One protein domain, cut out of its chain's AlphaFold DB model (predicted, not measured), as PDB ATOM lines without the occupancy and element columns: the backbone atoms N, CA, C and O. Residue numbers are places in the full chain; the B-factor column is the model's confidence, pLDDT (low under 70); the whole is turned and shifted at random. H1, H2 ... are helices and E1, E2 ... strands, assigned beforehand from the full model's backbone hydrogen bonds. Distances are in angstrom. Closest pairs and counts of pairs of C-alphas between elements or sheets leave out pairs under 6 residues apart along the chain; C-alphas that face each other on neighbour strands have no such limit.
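AT A GLANCE: This is residues 26 to 133 of the 139 residues of the protein "Type II toxin-antitoxin system RelE/ParE family toxin" of Lentzea sp. FXJ1.1311 (UniProt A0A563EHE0). A strongly twisted sheet of five strands forms the middle of the domain, with the long helix H3 over one face and H2 over the other: three layers, helices on both faces of a sheet. The short helix H1 sits beside E5 at the sheet's level. The printed part has 108 residues, with three named helices and five named strands in the order E1 H1 H2 E2 E3 E4 E5 H3, and its class is mixed, helices and strands. The mixed sheet runs E1 E5 E4 E3 E2; E2 to E5 form a meander, each strand the antiparallel neighbour of the one before, and E1 is parallel to E5. The whole is compact, with a radius of gyration of the C-alphas of 13.0 A and spans of 38 by 28 by 25 A.

IN THESE COORDINATES: In the sheet, E1 is residues 26 to 28, beginning at C-alpha 26 (39.877, 12.671, 23.082). E5 is residues 99 to 108, 25.4 A long, and bends by 52 degrees at residue 103. E4 is residues 87 to 96, 29.3 A; E3 is residues 77 to 84, 22.9 A; E2 is residues 70 to 74, 12.4 A. H1 is residues 37 to 43, 9.7 A, and H2 is residues 47 to 61, 20.9 A. H3, residues 115 to 132, measures 25.5 A and ends at C-alpha 132 (33.285, 2.627, 13.523).

HOW THE PARTS SIT: The edge strands are E1 and E2. E1 and E5 have N 27 and O 100 within hydrogen-bond range at 2.9 A. The hairpin E4 and E5 has N 92 and O 104 at 2.9 A, the hairpin E3 and E4 has N 80 and O 91 at 2.8 A, and the hairpin E2 and E3 has N 73 and O 77 at 2.9 A. H3 is on the sheet at a height of 8.8 A, over E4 and only just over E5 and E3, with 3 C-alphas falling on each of these two. It runs along the strands, at 26 degrees to E4 on the local plane; the closest C-alphas of H3 and E5 are those of Ala 121 and Leu 103, 5.3 A apart. H2, on the opposite face, has a height of 6.9 A over the sheet and lies over E4 and E3, slantwise to the strands at 46 degrees to E3 on the local plane. The closest C-alphas of H2 and E3 are those of Leu 53 and His 82, 5.6 A apart. H1 is at the sheet's level, with a height of 0.7 A; its closest C-alpha to E5 is that of Ala 38, 4.5 A from that of Thr 104. H1 and H2 are close but not clearly touching, at a steep tilt of 61 degrees, and H3 is apart from both. In H1, H2 and H3 every O i to N i+4 pair is within hydrogen-bond range.

THE WHOLE: The C-alphas of Ser 85 and Gly 133 are the two farthest apart, at 39.9 A. The printed part has no cut, and no link is long. The mean pLDDT of the printed part is 93.3; residue 111 alone is under 70.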
ATOM      1  N   TRP A  26      38.914  12.644  24.183       96.94
ATOM      2  CA  TRP A  26      39.877  12.671  23.082       96.94
ATOM      3  C   TRP A  26      40.199  11.262  22.597       96.94
ATOM      4  O   TRP A  26      40.413  10.357  23.404       96.94
ATOM      5  N   ARG A  27      40.254  11.076  21.279       97.38
ATOM      6  CA  ARG A  27      40.739   9.853  20.633       97.38
ATOM      7  C   ARG A  27      41.735  10.215  19.546       97.38
ATOM      8  O   ARG A  27      41.618  11.255  18.911       97.38
ATOM      9  N   TRP A  28      42.687   9.327  19.305       97.69
ATOM     10  CA  TRP A  28      43.593   9.425  18.166       97.69
ATOM     11  C   TRP A  28      43.049   8.590  17.017       97.69
ATOM     12  O   TRP A  28      42.646   7.444  17.237       97.69
ATOM     13  N   TYR A  29      43.054   9.150  15.809       96.88
ATOM     14  CA  TYR A  29      42.767   8.390  14.603       96.88
ATOM     15  C   TYR A  29      43.704   7.185  14.513       96.88
ATOM     16  O   TYR A  29      44.915   7.288  14.745       96.88
ATOM     17  N   ARG A  30      43.107   6.047  14.174       93.44
ATOM     18  CA  ARG A  30      43.758   4.754  14.040       93.44
ATOM     19  C   ARG A  30      43.530   4.255  12.617       93.44
ATOM     20  O   ARG A  30      42.397   4.270  12.150       93.44
ATOM     21  N   THR A  31      44.594   3.828  11.946       92.38
ATOM     22  CA  THR A  31      44.501   3.157  10.642       92.38
ATOM     23  C   THR A  31      43.918   1.751  10.794       92.38
ATOM     24  O   THR A  31      43.898   1.201  11.893       92.38
ATOM     25  N   GLU A  32      43.531   1.114   9.691       88.00
ATOM     26  CA  GLU A  32      43.090  -0.293   9.693       88.00
ATOM     27  C   GLU A  32      44.135  -1.237  10.312       88.00
ATOM     28  O   GLU A  32      43.798  -2.128  11.085       88.00
ATOM     29  N   SER A  33      45.424  -0.973  10.073       88.94
ATOM     30  CA  SER A  33      46.545  -1.716  10.669       88.94
ATOM     31  C   SER A  33      46.771  -1.458  12.166       88.94
ATOM     32  O   SER A  33      47.699  -2.007  12.753       88.94
ATOM     33  N   GLY A  34      45.975  -0.592  12.797       90.06
ATOM     34  CA  GLY A  34      46.081  -0.276  14.220       90.06
ATOM     35  C   GLY A  34      47.040   0.864  14.572       90.06
ATOM     36  O   GLY A  34      47.125   1.240  15.744       90.06
ATOM     37  N   ARG A  35      47.733   1.461  13.593       92.62
ATOM     38  CA  ARG A  35      48.686   2.553  13.844       92.62
ATOM     39  C   ARG A  35      47.979   3.858  14.187       92.62
ATOM     40  O   ARG A  35      47.008   4.250  13.540       92.62
ATOM     41  N   LEU A  36      48.516   4.574  15.171       95.06
ATOM     42  CA  LEU A  36      48.002   5.866  15.632       95.06
ATOM     43  C   LEU A  36      48.722   7.017  14.926       95.06
ATOM     44  O   LEU A  36      49.377   7.834  15.566       95.06
ATOM     45  N   ILE A  37      48.615   7.085  13.600       94.25
ATOM     46  CA  ILE A  37      49.420   8.012  12.789       94.25
ATOM     47  C   ILE A  37      49.249   9.486  13.197       94.25
ATOM     48  O   ILE A  37      50.218  10.236  13.211       94.25
ATOM     49  N   ALA A  38      48.053   9.902  13.626       94.50
ATOM     50  CA  ALA A  38      47.821  11.264  14.114       94.50
ATOM     51  C   ALA A  38      48.573  11.566  15.423       94.50
ATOM     52  O   ALA A  38      48.967  12.706  15.666       94.50
ATOM     53  N   ARG A  39      48.774  10.546  16.267       97.38
ATOM     54  CA  ARG A  39      49.584  10.654  17.482       97.38
ATOM     55  C   ARG A  39      51.066  10.714  17.136       97.38
ATOM     56  O   ARG A  39      51.760  11.559  17.674       97.38
ATOM     57  N   GLU A  40      51.531   9.871  16.218       97.00
ATOM     58  CA  GLU A  40      52.924   9.896  15.748       97.00
ATOM     59  C   GLU A  40      53.287  11.273  15.158       97.00
ATOM     60  O   GLU A  40      54.312  11.855  15.504       97.00
ATOM     61  N   GLU A  41      52.402  11.839  14.330       96.25
ATOM     62  CA  GLU A  41      52.527  13.199  13.790       96.25
ATOM     63  C   GLU A  41      52.591  14.266  14.900       96.25
ATOM     64  O   GLU A  41      53.374  15.212  14.814       96.25
ATOM     65  N   PHE A  42      51.786  14.116  15.957       96.88
ATOM     66  CA  PHE A  42      51.793  15.022  17.106       96.88
ATOM     67  C   PHE A  42      53.089  14.906  17.912       96.88
ATOM     68  O   PHE A  42      53.688  15.920  18.271       96.88
ATOM     69  N   ASP A  43      53.541  13.682  18.167       96.50
ATOM     70  CA  ASP A  43      54.750  13.388  18.932       96.50
ATOM     71  C   ASP A  43      56.011  13.881  18.195       96.50
ATOM     72  O   ASP A  43      56.969  14.309  18.840       96.50
ATOM     73  N   ALA A  44      55.980  13.950  16.861       95.62
ATOM     74  CA  ALA A  44      57.040  14.537  16.039       95.62
ATOM     75  C   ALA A  44      57.140  16.077  16.129       95.62
ATOM     76  O   ALA A  44      58.135  16.659  15.688       95.62
ATOM     77  N   LEU A  45      56.140  16.768  16.691       94.50
ATOM     78  CA  LEU A  45      56.206  18.219  16.883       94.50
ATOM     79  C   LEU A  45      57.216  18.593  17.982       94.50
ATOM     80  O   LEU A  45      57.425  17.819  18.916       94.50
ATOM     81  N   PRO A  46      57.792  19.811  17.951       94.19
ATOM     82  CA  PRO A  46      58.638  20.301  19.036       94.19
ATOM     83  C   PRO A  46      57.926  20.248  20.392       94.19
ATOM     84  O   PRO A  46      56.736  20.543  20.487       94.19
ATOM     85  N   GLU A  47      58.662  19.961  21.464       95.19
ATOM     86  CA  GLU A  47      58.097  19.761  22.806       95.19
ATOM     87  C   GLU A  47      57.190  20.908  23.269       95.19
ATOM     88  O   GLU A  47      56.066  20.675  23.717       95.19
ATOM     89  N   ARG A  48      57.624  22.161  23.082       93.88
ATOM     90  CA  ARG A  48      56.804  23.333  23.427       93.88
ATOM     91  C   ARG A  48      55.512  23.414  22.620       93.88
ATOM     92  O   ARG A  48      54.489  23.833  23.157       93.88
ATOM     93  N   ALA A  49      55.545  23.001  21.355       94.19
ATOM     94  CA  ALA A  49      54.353  22.957  20.522       94.19
ATOM     95  C   ALA A  49      53.378  21.880  21.009       94.19
ATOM     96  O   ALA A  49      52.184  22.161  21.120       94.19
ATOM     97  N   ARG A  50      53.886  20.691  21.362       96.31
ATOM     98  CA  ARG A  50      53.083  19.616  21.962       96.31
ATOM     99  C   ARG A  50      52.423  20.087  23.252       96.31
ATOM    100  O   ARG A  50      51.207  20.008  23.360       96.31
ATOM    101  N   ALA A  51      53.186  20.665  24.179       96.75
ATOM    102  CA  ALA A  51      52.652  21.185  25.439       96.75
ATOM    103  C   ALA A  51      51.560  22.249  25.214       96.75
ATOM    104  O   ALA A  51      50.483  22.194  25.809       96.75
ATOM    105  N   GLY A  52      51.802  23.198  24.306       96.38
ATOM    106  CA  GLY A  52      50.835  24.242  23.974       96.38
ATOM    107  C   GLY A  52      49.538  23.709  23.360       96.38
ATOM    108  O   GLY A  52      48.455  24.176  23.721       96.38
ATOM    109  N   LEU A  53      49.641  22.722  22.465       96.94
ATOM    110  CA  LEU A  53      48.486  22.046  21.877       96.94
ATOM    111  C   LEU A  53      47.744  21.186  22.904       96.94
ATOM    112  O   LEU A  53      46.523  21.273  22.956       96.94
ATOM    113  N   SER A  54      48.442  20.429  23.755       97.56
ATOM    114  CA  SER A  54      47.829  19.637  24.832       97.56
ATOM    115  C   SER A  54      47.000  20.513  25.768       97.56
ATOM    116  O   SER A  54      45.846  20.194  26.040       97.56
ATOM    117  N   ASN A  55      47.528  21.675  26.163       96.94
ATOM    118  CA  ASN A  55      46.795  22.628  26.998       96.94
ATOM    119  C   ASN A  55      45.544  23.182  26.290       96.94
ATOM    120  O   ASN A  55      44.539  23.470  26.937       96.94
ATOM    121  N   ALA A  56      45.600  23.389  24.970       96.88
ATOM    122  CA  ALA A  56      44.447  23.838  24.188       96.88
ATOM    123  C   ALA A  56      43.397  22.727  24.018       96.88
ATOM    124  O   ALA A  56      42.205  22.995  24.157       96.88
ATOM    125  N   ILE A  57      43.839  21.483  23.793       96.81
ATOM    126  CA  ILE A  57      42.982  20.292  23.789       96.81
ATOM    127  C   ILE A  57      42.269  20.182  25.134       96.81
ATOM    128  O   ILE A  57      41.045  20.150  25.155       96.81
ATOM    129  N   GLU A  58      42.993  20.205  26.251       96.06
ATOM    130  CA  GLU A  58      42.402  20.075  27.583       96.06
ATOM    131  C   GLU A  58      41.334  21.139  27.849       96.06
ATOM    132  O   GLU A  58      40.202  20.797  28.194       96.06
ATOM    133  N   ARG A  59      41.639  22.417  27.576       95.12
ATOM    134  CA  ARG A  59      40.653  23.506  27.669       95.12
ATOM    135  C   ARG A  59      39.423  23.251  26.806       95.12
ATOM    136  O   ARG A  59      38.310  23.584  27.204       95.12
ATOM    137  N   TYR A  60      39.587  22.688  25.613       95.12
ATOM    138  CA  TYR A  60      38.449  22.328  24.772       95.12
ATOM    139  C   TYR A  60      37.623  21.184  25.337       95.12
ATOM    140  O   TYR A  60      36.391  21.254  25.311       95.12
ATOM    141  N   LEU A  61      38.260  20.168  25.908       94.06
ATOM    142  CA  LEU A  61      37.548  19.042  26.500       94.06
ATOM    143  C   LEU A  61      36.766  19.429  27.763       94.06
ATOM    144  O   LEU A  61      35.706  18.860  28.021       94.06
ATOM    145  N   THR A  62      37.253  20.421  28.516       93.06
ATOM    146  CA  THR A  62      36.638  20.907  29.764       93.06
ATOM    147  C   THR A  62      35.697  22.101  29.581       93.06
ATOM    148  O   THR A  62      35.150  22.601  30.560       93.06
ATOM    149  N   GLY A  63      35.485  22.573  28.348       91.31
ATOM    150  CA  GLY A  63      34.619  23.729  28.074       91.31
ATOM    151  C   GLY A  63      35.238  25.086  28.431       91.31
ATOM    152  O   GLY A  63      34.541  26.092  28.455       91.31
ATOM    153  N   GLN A  64      36.549  25.132  28.662       92.94
ATOM    154  CA  GLN A  64      37.330  26.321  29.020       92.94
ATOM    155  C   GLN A  64      38.109  26.904  27.825       92.94
ATOM    156  O   GLN A  64      39.157  27.533  27.993       92.94
ATOM    157  N   SER A  65      37.646  26.661  26.595       91.69
ATOM    158  CA  SER A  65      38.320  27.146  25.386       91.69
ATOM    159  C   SER A  65      38.393  28.657  25.318       91.69
ATOM    160  O   SER A  65      37.430  29.368  25.599       91.69
ATOM    161  N   ARG A  66      39.536  29.143  24.851       92.12
ATOM    162  CA  ARG A  66      39.737  30.547  24.505       92.12
ATOM    163  C   ARG A  66      39.291  30.784  23.066       92.12
ATOM    164  O   ARG A  66      39.314  29.872  22.243       92.12
ATOM    165  N   ARG A  67      38.976  32.041  22.737       86.12
ATOM    166  CA  ARG A  67      38.485  32.464  21.409       86.12
ATOM    167  C   ARG A  67      39.304  31.926  20.227       86.12
ATOM    168  O   ARG A  67      38.733  31.643  19.189       86.12
ATOM    169  N   ASN A  68      40.622  31.799  20.384       88.94
ATOM    170  CA  ASN A  68      41.535  31.384  19.315       88.94
ATOM    171  C   ASN A  68      42.057  29.951  19.471       88.94
ATOM    172  O   ASN A  68      42.962  29.577  18.729       88.94
ATOM    173  N   ASP A  69      41.548  29.175  20.433       92.94
ATOM    174  CA  ASP A  69      41.979  27.785  20.615       92.94
ATOM    175  C   ASP A  69      41.425  26.890  19.501       92.94
ATOM    176  O   ASP A  69      42.124  25.976  19.074       92.94
ATOM    177  N   ILE A  70      40.204  27.171  19.026       95.38
ATOM    178  CA  ILE A  70      39.454  26.331  18.087       95.38
ATOM    179  C   ILE A  70      38.913  27.152  16.927       95.38
ATOM    180  O   ILE A  70      38.458  28.276  17.132       95.38
ATOM    181  N   ASP A  71      38.887  26.558  15.740       95.25
ATOM    182  CA  ASP A  71      38.119  27.071  14.607       95.25
ATOM    183  C   ASP A  71      37.433  25.932  13.835       95.25
ATOM    184  O   ASP A  71      37.855  24.775  13.915       95.25
ATOM    185  N   SER A  72      36.370  26.253  13.095       94.88
ATOM    186  CA  SER A  72      35.727  25.326  12.156       94.88
ATOM    187  C   SER A  72      36.304  25.532  10.763       94.88
ATOM    188  O   SER A  72      36.325  26.646  10.244       94.88
ATOM    189  N   LEU A  73      36.735  24.447  10.123       94.25
ATOM    190  CA  LEU A  73      37.213  24.458   8.738       94.25
ATOM    191  C   LEU A  73      36.130  24.002   7.743       94.25
ATOM    192  O   LEU A  73      36.395  23.888   6.545       94.25
ATOM    193  N   GLY A  74      34.910  23.752   8.230       93.12
ATOM    194  CA  GLY A  74      33.806  23.188   7.455       93.12
ATOM    195  C   GLY A  74      33.911  21.669   7.272       93.12
ATOM    196  O   GLY A  74      34.886  21.037   7.669       93.12
ATOM    197  N   ARG A  75      32.869  21.060   6.681       93.75
ATOM    198  CA  ARG A  75      32.784  19.602   6.415       93.75
ATOM    199  C   ARG A  75      32.978  18.724   7.666       93.75
ATOM    200  O   ARG A  75      33.493  17.614   7.579       93.75
ATOM    201  N   GLY A  76      32.594  19.240   8.835       94.81
ATOM    202  CA  GLY A  76      32.769  18.556  10.121       94.81
ATOM    203  C   GLY A  76      34.225  18.460  10.594       94.81
ATOM    204  O   GLY A  76      34.518  17.640  11.467       94.81
ATOM    205  N   ILE A  77      35.131  19.258  10.019       97.75
ATOM    206  CA  ILE A  77      36.530  19.360  10.435       97.75
ATOM    207  C   ILE A  77      36.730  20.627  11.259       97.75
ATOM    208  O   ILE A  77      36.304  21.720  10.884       97.75
ATOM    209  N   TYR A  78      37.442  20.463  12.363       97.50
ATOM    210  CA  TYR A  78      37.809  21.518  13.290       97.50
ATOM    211  C   TYR A  78      39.326  21.550  13.448       97.50
ATOM    212  O   TYR A  78      40.000  20.536  13.254       97.50
ATOM    213  N   GLU A  79      39.869  22.703  13.823       97.25
ATOM    214  CA  GLU A  79      41.283  22.844  14.160       97.25
ATOM    215  C   GLU A  79      41.478  23.290  15.603       97.25
ATOM    216  O   GLU A  79      40.797  24.195  16.070       97.25
ATOM    217  N   ILE A  80      42.455  22.691  16.284       97.25
ATOM    218  CA  ILE A  80      43.063  23.235  17.498       97.25
ATOM    219  C   ILE A  80      44.302  24.019  17.099       97.25
ATOM    220  O   ILE A  80      45.118  23.554  16.296       97.25
ATOM    221  N   ARG A  81      44.464  25.206  17.677       95.19
ATOM    222  CA  ARG A  81      45.488  26.170  17.285       95.19
ATOM    223  C   ARG A  81      46.450  26.432  18.432       95.19
ATOM    224  O   ARG A  81      46.061  26.850  19.515       95.19
ATOM    225  N   HIS A  82      47.738  26.287  18.149       94.94
ATOM    226  CA  HIS A  82      48.795  26.820  18.995       94.94
ATOM    227  C   HIS A  82      49.789  27.625  18.155       94.94
ATOM    228  O   HIS A  82      50.062  27.309  16.992       94.94
ATOM    229  N   ARG A  83      50.312  28.702  18.737       90.31
ATOM    230  CA  ARG A  83      51.371  29.517  18.147       90.31
ATOM    231  C   ARG A  83      52.481  29.674  19.172       90.31
ATOM    232  O   ARG A  83      52.218  30.090  20.297       90.31
ATOM    233  N   TYR A  84      53.702  29.391  18.743       83.62
ATOM    234  CA  TYR A  84      54.911  29.650  19.509       83.62
ATOM    235  C   TYR A  84      55.886  30.427  18.626       83.62
ATOM    236  O   TYR A  84      56.299  29.937  17.576       83.62
ATOM    237  N   SER A  85      56.224  31.660  19.020       82.62
ATOM    238  CA  SER A  85      56.936  32.604  18.146       82.62
ATOM    239  C   SER A  85      56.202  32.757  16.795       82.62
ATOM    240  O   SER A  85      54.984  32.954  16.766       82.62
ATOM    241  N   ASN A  86      56.897  32.629  15.668       84.06
ATOM    242  CA  ASN A  86      56.312  32.641  14.324       84.06
ATOM    243  C   ASN A  86      55.881  31.255  13.822       84.06
ATOM    244  O   ASN A  86      55.481  31.119  12.670       84.06
ATOM    245  N   ASN A  87      55.902  30.237  14.686       87.12
ATOM    246  CA  ASN A  87      55.558  28.874  14.310       87.12
ATOM    247  C   ASN A  87      54.112  28.540  14.668       87.12
ATOM    248  O   ASN A  87      53.686  28.663  15.821       87.12
ATOM    249  N   HIS A  88      53.336  28.141  13.660       92.44
ATOM    250  CA  HIS A  88      51.935  27.777  13.823       92.44
ATOM    251  C   HIS A  88      51.814  26.257  13.830       92.44
ATOM    252  O   HIS A  88      52.179  25.596  12.863       92.44
ATOM    253  N   HIS A  89      51.261  25.711  14.907       94.62
ATOM    254  CA  HIS A  89      51.020  24.281  15.054       94.62
ATOM    255  C   HIS A  89      49.524  24.023  15.145       94.62
ATOM    256  O   HIS A  89      48.784  24.821  15.739       94.62
ATOM    257  N   ARG A  90      49.068  22.951  14.505       95.94
ATOM    258  CA  ARG A  90      47.649  22.616  14.400       95.94
ATOM    259  C   ARG A  90      47.420  21.141  14.664       95.94
ATOM    260  O   ARG A  90      48.253  20.314  14.305       95.94
ATOM    261  N   VAL A  91      46.260  20.844  15.237       97.88
ATOM    262  CA  VAL A  91      45.670  19.504  15.227       97.88
ATOM    263  C   VAL A  91      44.308  19.613  14.572       97.88
ATOM    264  O   VAL A  91      43.479  20.395  15.034       97.88
ATOM    265  N   LEU A  92      44.077  18.856  13.504       98.19
ATOM    266  CA  LEU A  92      42.749  18.748  12.907       98.19
ATOM    267  C   LEU A  92      42.010  17.580  13.531       98.19
ATOM    268  O   LEU A  92      42.596  16.520  13.757       98.19
ATOM    269  N   PHE A  93      40.726  17.768  13.797       98.50
ATOM    270  CA  PHE A  93      39.892  16.757  14.424       98.50
ATOM    271  C   PHE A  93      38.453  16.815  13.909       98.50
ATOM    272  O   PHE A  93      38.038  17.789  13.279       98.50
ATOM    273  N   THR A  94      37.689  15.761  14.185       98.00
ATOM    274  CA  THR A  94      36.241  15.712  13.947       98.00
ATOM    275  C   THR A  94      35.505  15.275  15.211       98.00
ATOM    276  O   THR A  94      36.100  14.654  16.099       98.00
ATOM    277  N   HIS A  95      34.221  15.612  15.309       96.81
ATOM    278  CA  HIS A  95      33.345  15.094  16.357       96.81
ATOM    279  C   HIS A  95      32.771  13.733  15.960       96.81
ATOM    280  O   HIS A  95      32.429  13.504  14.801       96.81
ATOM    281  N   TRP A  96      32.659  12.851  16.948       95.00
ATOM    282  CA  TRP A  96      32.046  11.530  16.858       95.00
ATOM    283  C   TRP A  96      31.320  11.252  18.182       95.00
ATOM    284  O   TRP A  96      31.916  10.783  19.159       95.00
ATOM    285  N   GLY A  97      30.052  11.667  18.265       92.25
ATOM    286  CA  GLY A  97      29.319  11.771  19.530       92.25
ATOM    287  C   GLY A  97      30.067  12.643  20.552       92.25
ATOM    288  O   GLY A  97      30.468  13.769  20.261       92.25
ATOM    289  N   GLN A  98      30.323  12.101  21.748       92.56
ATOM    290  CA  GLN A  98      31.121  12.777  22.789       92.56
ATOM    291  C   GLN A  98      32.634  12.823  22.497       92.56
ATOM    292  O   GLN A  98      33.387  13.460  23.238       92.56
ATOM    293  N   TYR A  99      33.109  12.105  21.475       95.88
ATOM    294  CA  TYR A  99      34.530  12.008  21.163       95.88
ATOM    295  C   TYR A  99      34.969  13.079  20.164       95.88
ATOM    296  O   TYR A  99      34.296  13.377  19.185       95.88
ATOM    297  N   CYS A 100      36.155  13.624  20.397       97.56
ATOM    298  CA  CYS A 100      36.934  14.404  19.453       97.56
ATOM    299  C   CYS A 100      38.048  13.494  18.931       97.56
ATOM    300  O   CYS A 100      38.923  13.086  19.701       97.56
ATOM    301  N   VAL A 101      37.992  13.137  17.650       98.06
ATOM    302  CA  VAL A 101      38.965  12.242  17.015       98.06
ATOM    303  C   VAL A 101      40.021  13.087  16.317       98.06
ATOM    304  O   VAL A 101      39.716  13.771  15.345       98.06
ATOM    305  N   ALA A 102      41.254  13.042  16.811       98.31
ATOM    306  CA  ALA A 102      42.415  13.698  16.225       98.31
ATOM    307  C   ALA A 102      42.804  13.014  14.915       98.31
ATOM    308  O   ALA A 102      43.167  11.841  14.918       98.31
ATOM    309  N   LEU A 103      42.747  13.742  13.808       98.31
ATOM    310  CA  LEU A 103      42.924  13.202  12.462       98.31
ATOM    311  C   LEU A 103      44.337  13.419  11.948       98.31
ATOM    312  O   LEU A 103      44.873  12.544  11.281       98.31
ATOM    313  N   THR A 104      44.937  14.571  12.236       97.19
ATOM    314  CA  THR A 104      46.323  14.876  11.865       97.19
ATOM    315  C   THR A 104      46.879  16.013  12.717       97.19
ATOM    316  O   THR A 104      46.113  16.852  13.199       97.19
ATOM    317  N   ALA A 105      48.199  16.056  12.890       96.69
ATOM    318  CA  ALA A 105      48.908  17.154  13.542       96.69
ATOM    319  C   ALA A 105      50.074  17.638  12.670       96.69
ATOM    320  O   ALA A 105      50.764  16.836  12.051       96.69
ATOM    321  N   PHE A 106      50.299  18.951  12.595       93.88
ATOM    322  CA  PHE A 106      51.358  19.496  11.739       93.88
ATOM    323  C   PHE A 106      51.830  20.891  12.154       93.88
ATOM    324  O   PHE A 106      51.141  21.658  12.839       93.88
ATOM    325  N   TYR A 107      53.036  21.221  11.691       91.25
ATOM    326  CA  TYR A 107      53.557  22.580  11.614       91.25
ATOM    327  C   TYR A 107      53.126  23.242  10.305       91.25
ATOM    328  O   TYR A 107      53.049  22.600   9.260       91.25
ATOM    329  N   LYS A 108      52.902  24.553  10.348       79.31
ATOM    330  CA  LYS A 108      52.535  25.344   9.185       79.31
ATOM    331  C   LYS A 108      53.248  26.692   9.188       79.31
ATOM    332  O   LYS A 108      53.234  27.411  10.184       79.31
ATOM    333  N   ASN A 109      53.775  27.063   8.029       76.69
ATOM    334  CA  ASN A 109      54.363  28.376   7.746       76.69
ATOM    335  C   ASN A 109      53.457  29.286   6.885       76.69
ATOM    336  O   ASN A 109      53.715  30.478   6.772       76.69
ATOM    337  N   GLN A 110      52.382  28.751   6.295       74.06
ATOM    338  CA  GLN A 110      51.438  29.505   5.461       74.06
ATOM    339  C   GLN A 110      50.308  30.184   6.279       74.06
ATOM    340  O   GLN A 110      49.960  29.717   7.371       74.06
ATOM    341  N   PRO A 111      49.629  31.227   5.753       69.69
ATOM    342  CA  PRO A 111      48.482  31.857   6.422       69.69
ATOM    343  C   PRO A 111      47.230  30.966   6.495       69.69
ATOM    344  O   PRO A 111      46.607  30.861   7.550       69.69
ATOM    345  N   LYS A 112      46.896  30.215   5.430       76.69
ATOM    346  CA  LYS A 112      45.694  29.343   5.324       76.69
ATOM    347  C   LYS A 112      46.029  27.861   5.417       76.69
ATOM    348  O   LYS A 112      47.076  27.477   4.908       76.69
ATOM    349  N   THR A 113      45.222  27.076   6.144       76.94
ATOM    350  CA  THR A 113      45.489  25.643   6.384       76.94
ATOM    351  C   THR A 113      45.743  24.945   5.049       76.94
ATOM    352  O   THR A 113      44.947  25.152   4.129       76.94
ATOM    353  N   PRO A 114      46.867  24.219   4.880       83.25
ATOM    354  CA  PRO A 114      47.205  23.659   3.581       83.25
ATOM    355  C   PRO A 114      46.112  22.687   3.134       83.25
ATOM    356  O   PRO A 114      45.644  21.864   3.920       83.25
ATOM    357  N   LYS A 115      45.700  22.782   1.863       87.56
ATOM    358  CA  LYS A 115      44.629  21.935   1.309       87.56
ATOM    359  C   LYS A 115      44.934  20.445   1.482       87.56
ATOM    360  O   LYS A 115      44.020  19.676   1.742       87.56
ATOM    361  N   THR A 116      46.204  20.055   1.392       89.25
ATOM    362  CA  THR A 116      46.649  18.667   1.565       89.25
ATOM    363  C   THR A 116      46.339  18.121   2.957       89.25
ATOM    364  O   THR A 116      45.808  17.021   3.064       89.25
ATOM    365  N   ASP A 117      46.615  18.880   4.021       92.31
ATOM    366  CA  ASP A 117      46.334  18.433   5.392       92.31
ATOM    367  C   ASP A 117      44.831  18.421   5.682       92.31
ATOM    368  O   ASP A 117      44.337  17.515   6.352       92.31
ATOM    369  N   LEU A 118      44.087  19.385   5.124       94.38
ATOM    370  CA  LEU A 118      42.630  19.401   5.224       94.38
ATOM    371  C   LEU A 118      42.001  18.195   4.512       94.38
ATOM    372  O   LEU A 118      41.169  17.515   5.103       94.38
ATOM    373  N   ASN A 119      42.417  17.897   3.280       95.44
ATOM    374  CA  ASN A 119      41.930  16.733   2.538       95.44
ATOM    375  C   ASN A 119      42.279  15.433   3.270       95.44
ATOM    376  O   ASN A 119      41.402  14.603   3.477       95.44
ATOM    377  N   ARG A 120      43.512  15.307   3.780       95.56
ATOM    378  CA  ARG A 120      43.922  14.162   4.605       95.56
ATOM    379  C   ARG A 120      43.032  13.995   5.836       95.56
ATOM    380  O   ARG A 120      42.680  12.873   6.186       95.56
ATOM    381  N   ALA A 121      42.671  15.091   6.505       97.12
ATOM    382  CA  ALA A 121      41.751  15.040   7.636       97.12
ATOM    383  C   ALA A 121      40.346  14.590   7.205       97.12
ATOM    384  O   ALA A 121      39.762  13.739   7.869       97.12
ATOM    385  N   ILE A 122      39.829  15.103   6.086       97.69
ATOM    386  CA  ILE A 122      38.531  14.689   5.530       97.69
ATOM    387  C   ILE A 122      38.519  13.184   5.234       97.69
ATOM    388  O   ILE A 122      37.605  12.490   5.680       97.69
ATOM    389  N   ASP A 123      39.551  12.670   4.563       97.12
ATOM    390  CA  ASP A 123      39.659  11.249   4.221       97.12
ATOM    391  C   ASP A 123      39.738  10.379   5.479       97.12
ATOM    392  O   ASP A 123      38.975   9.428   5.632       97.12
ATOM    393  N   ARG A 124      40.585  10.751   6.448       97.75
ATOM    394  CA  ARG A 124      40.697  10.030   7.727       97.75
ATOM    395  C   ARG A 124      39.398  10.070   8.537       97.75
ATOM    396  O   ARG A 124      39.069   9.084   9.189       97.75
ATOM    397  N   ALA A 125      38.653  11.176   8.501       97.31
ATOM    398  CA  ALA A 125      37.357  11.283   9.171       97.31
ATOM    399  C   ALA A 125      36.322  10.356   8.530       97.31
ATOM    400  O   ALA A 125      35.567   9.701   9.244       97.31
ATOM    401  N   ARG A 126      36.311  10.278   7.194       96.56
ATOM    402  CA  ARG A 126      35.480   9.327   6.456       96.56
ATOM    403  C   ARG A 126      35.845   7.889   6.823       96.56
ATOM    404  O   ARG A 126      34.980   7.169   7.296       96.56
ATOM    405  N   TRP A 127      37.117   7.506   6.708       96.31
ATOM    406  CA  TRP A 127      37.568   6.148   7.042       96.31
ATOM    407  C   TRP A 127      37.280   5.767   8.493       96.31
ATOM    408  O   TRP A 127      36.943   4.624   8.783       96.31
ATOM    409  N   TRP A 128      37.384   6.724   9.420       95.75
ATOM    410  CA  TRP A 128      36.990   6.497  10.806       95.75
ATOM    411  C   TRP A 128      35.512   6.114  10.920       95.75
ATOM    412  O   TRP A 128      35.201   5.143  11.607       95.75
ATOM    413  N   ARG A 129      34.613   6.849  10.254       94.62
ATOM    414  CA  ARG A 129      33.174   6.549  10.260       94.62
ATOM    415  C   ARG A 129      32.868   5.237   9.546       94.62
ATOM    416  O   ARG A 129      32.146   4.425  10.106       94.62
ATOM    417  N   ASP A 130      33.490   4.985   8.397       93.94
ATOM    418  CA  ASP A 130      33.327   3.728   7.656       93.94
ATOM    419  C   ASP A 130      33.687   2.511   8.539       93.94
ATOM    420  O   ASP A 130      33.016   1.484   8.487       93.94
ATOM    421  N   ALA A 131      34.701   2.639   9.406       92.31
ATOM    422  CA  ALA A 131      35.148   1.564  10.292       92.31
ATOM    423  C   ALA A 131      34.402   1.469  11.640       92.31
ATOM    424  O   ALA A 131      34.395   0.399  12.248       92.31
ATOM    425  N   ASN A 132      33.834   2.565  12.156       92.94
ATOM    426  CA  ASN A 132      33.285   2.627  13.523       92.94
ATOM    427  C   ASN A 132      31.791   2.993  13.586       92.94
ATOM    428  O   ASN A 132      31.222   2.996  14.676       92.94
ATOM    429  N   GLY A 133      31.169   3.317  12.451       93.12
ATOM    430  CA  GLY A 133      29.843   3.925  12.370       93.12
ATOM    431  C   GLY A 133      29.862   5.448  12.555       93.12
ATOM    432  O   GLY A 133      30.856   6.045  12.984       93.12
TER     433      GLY A 133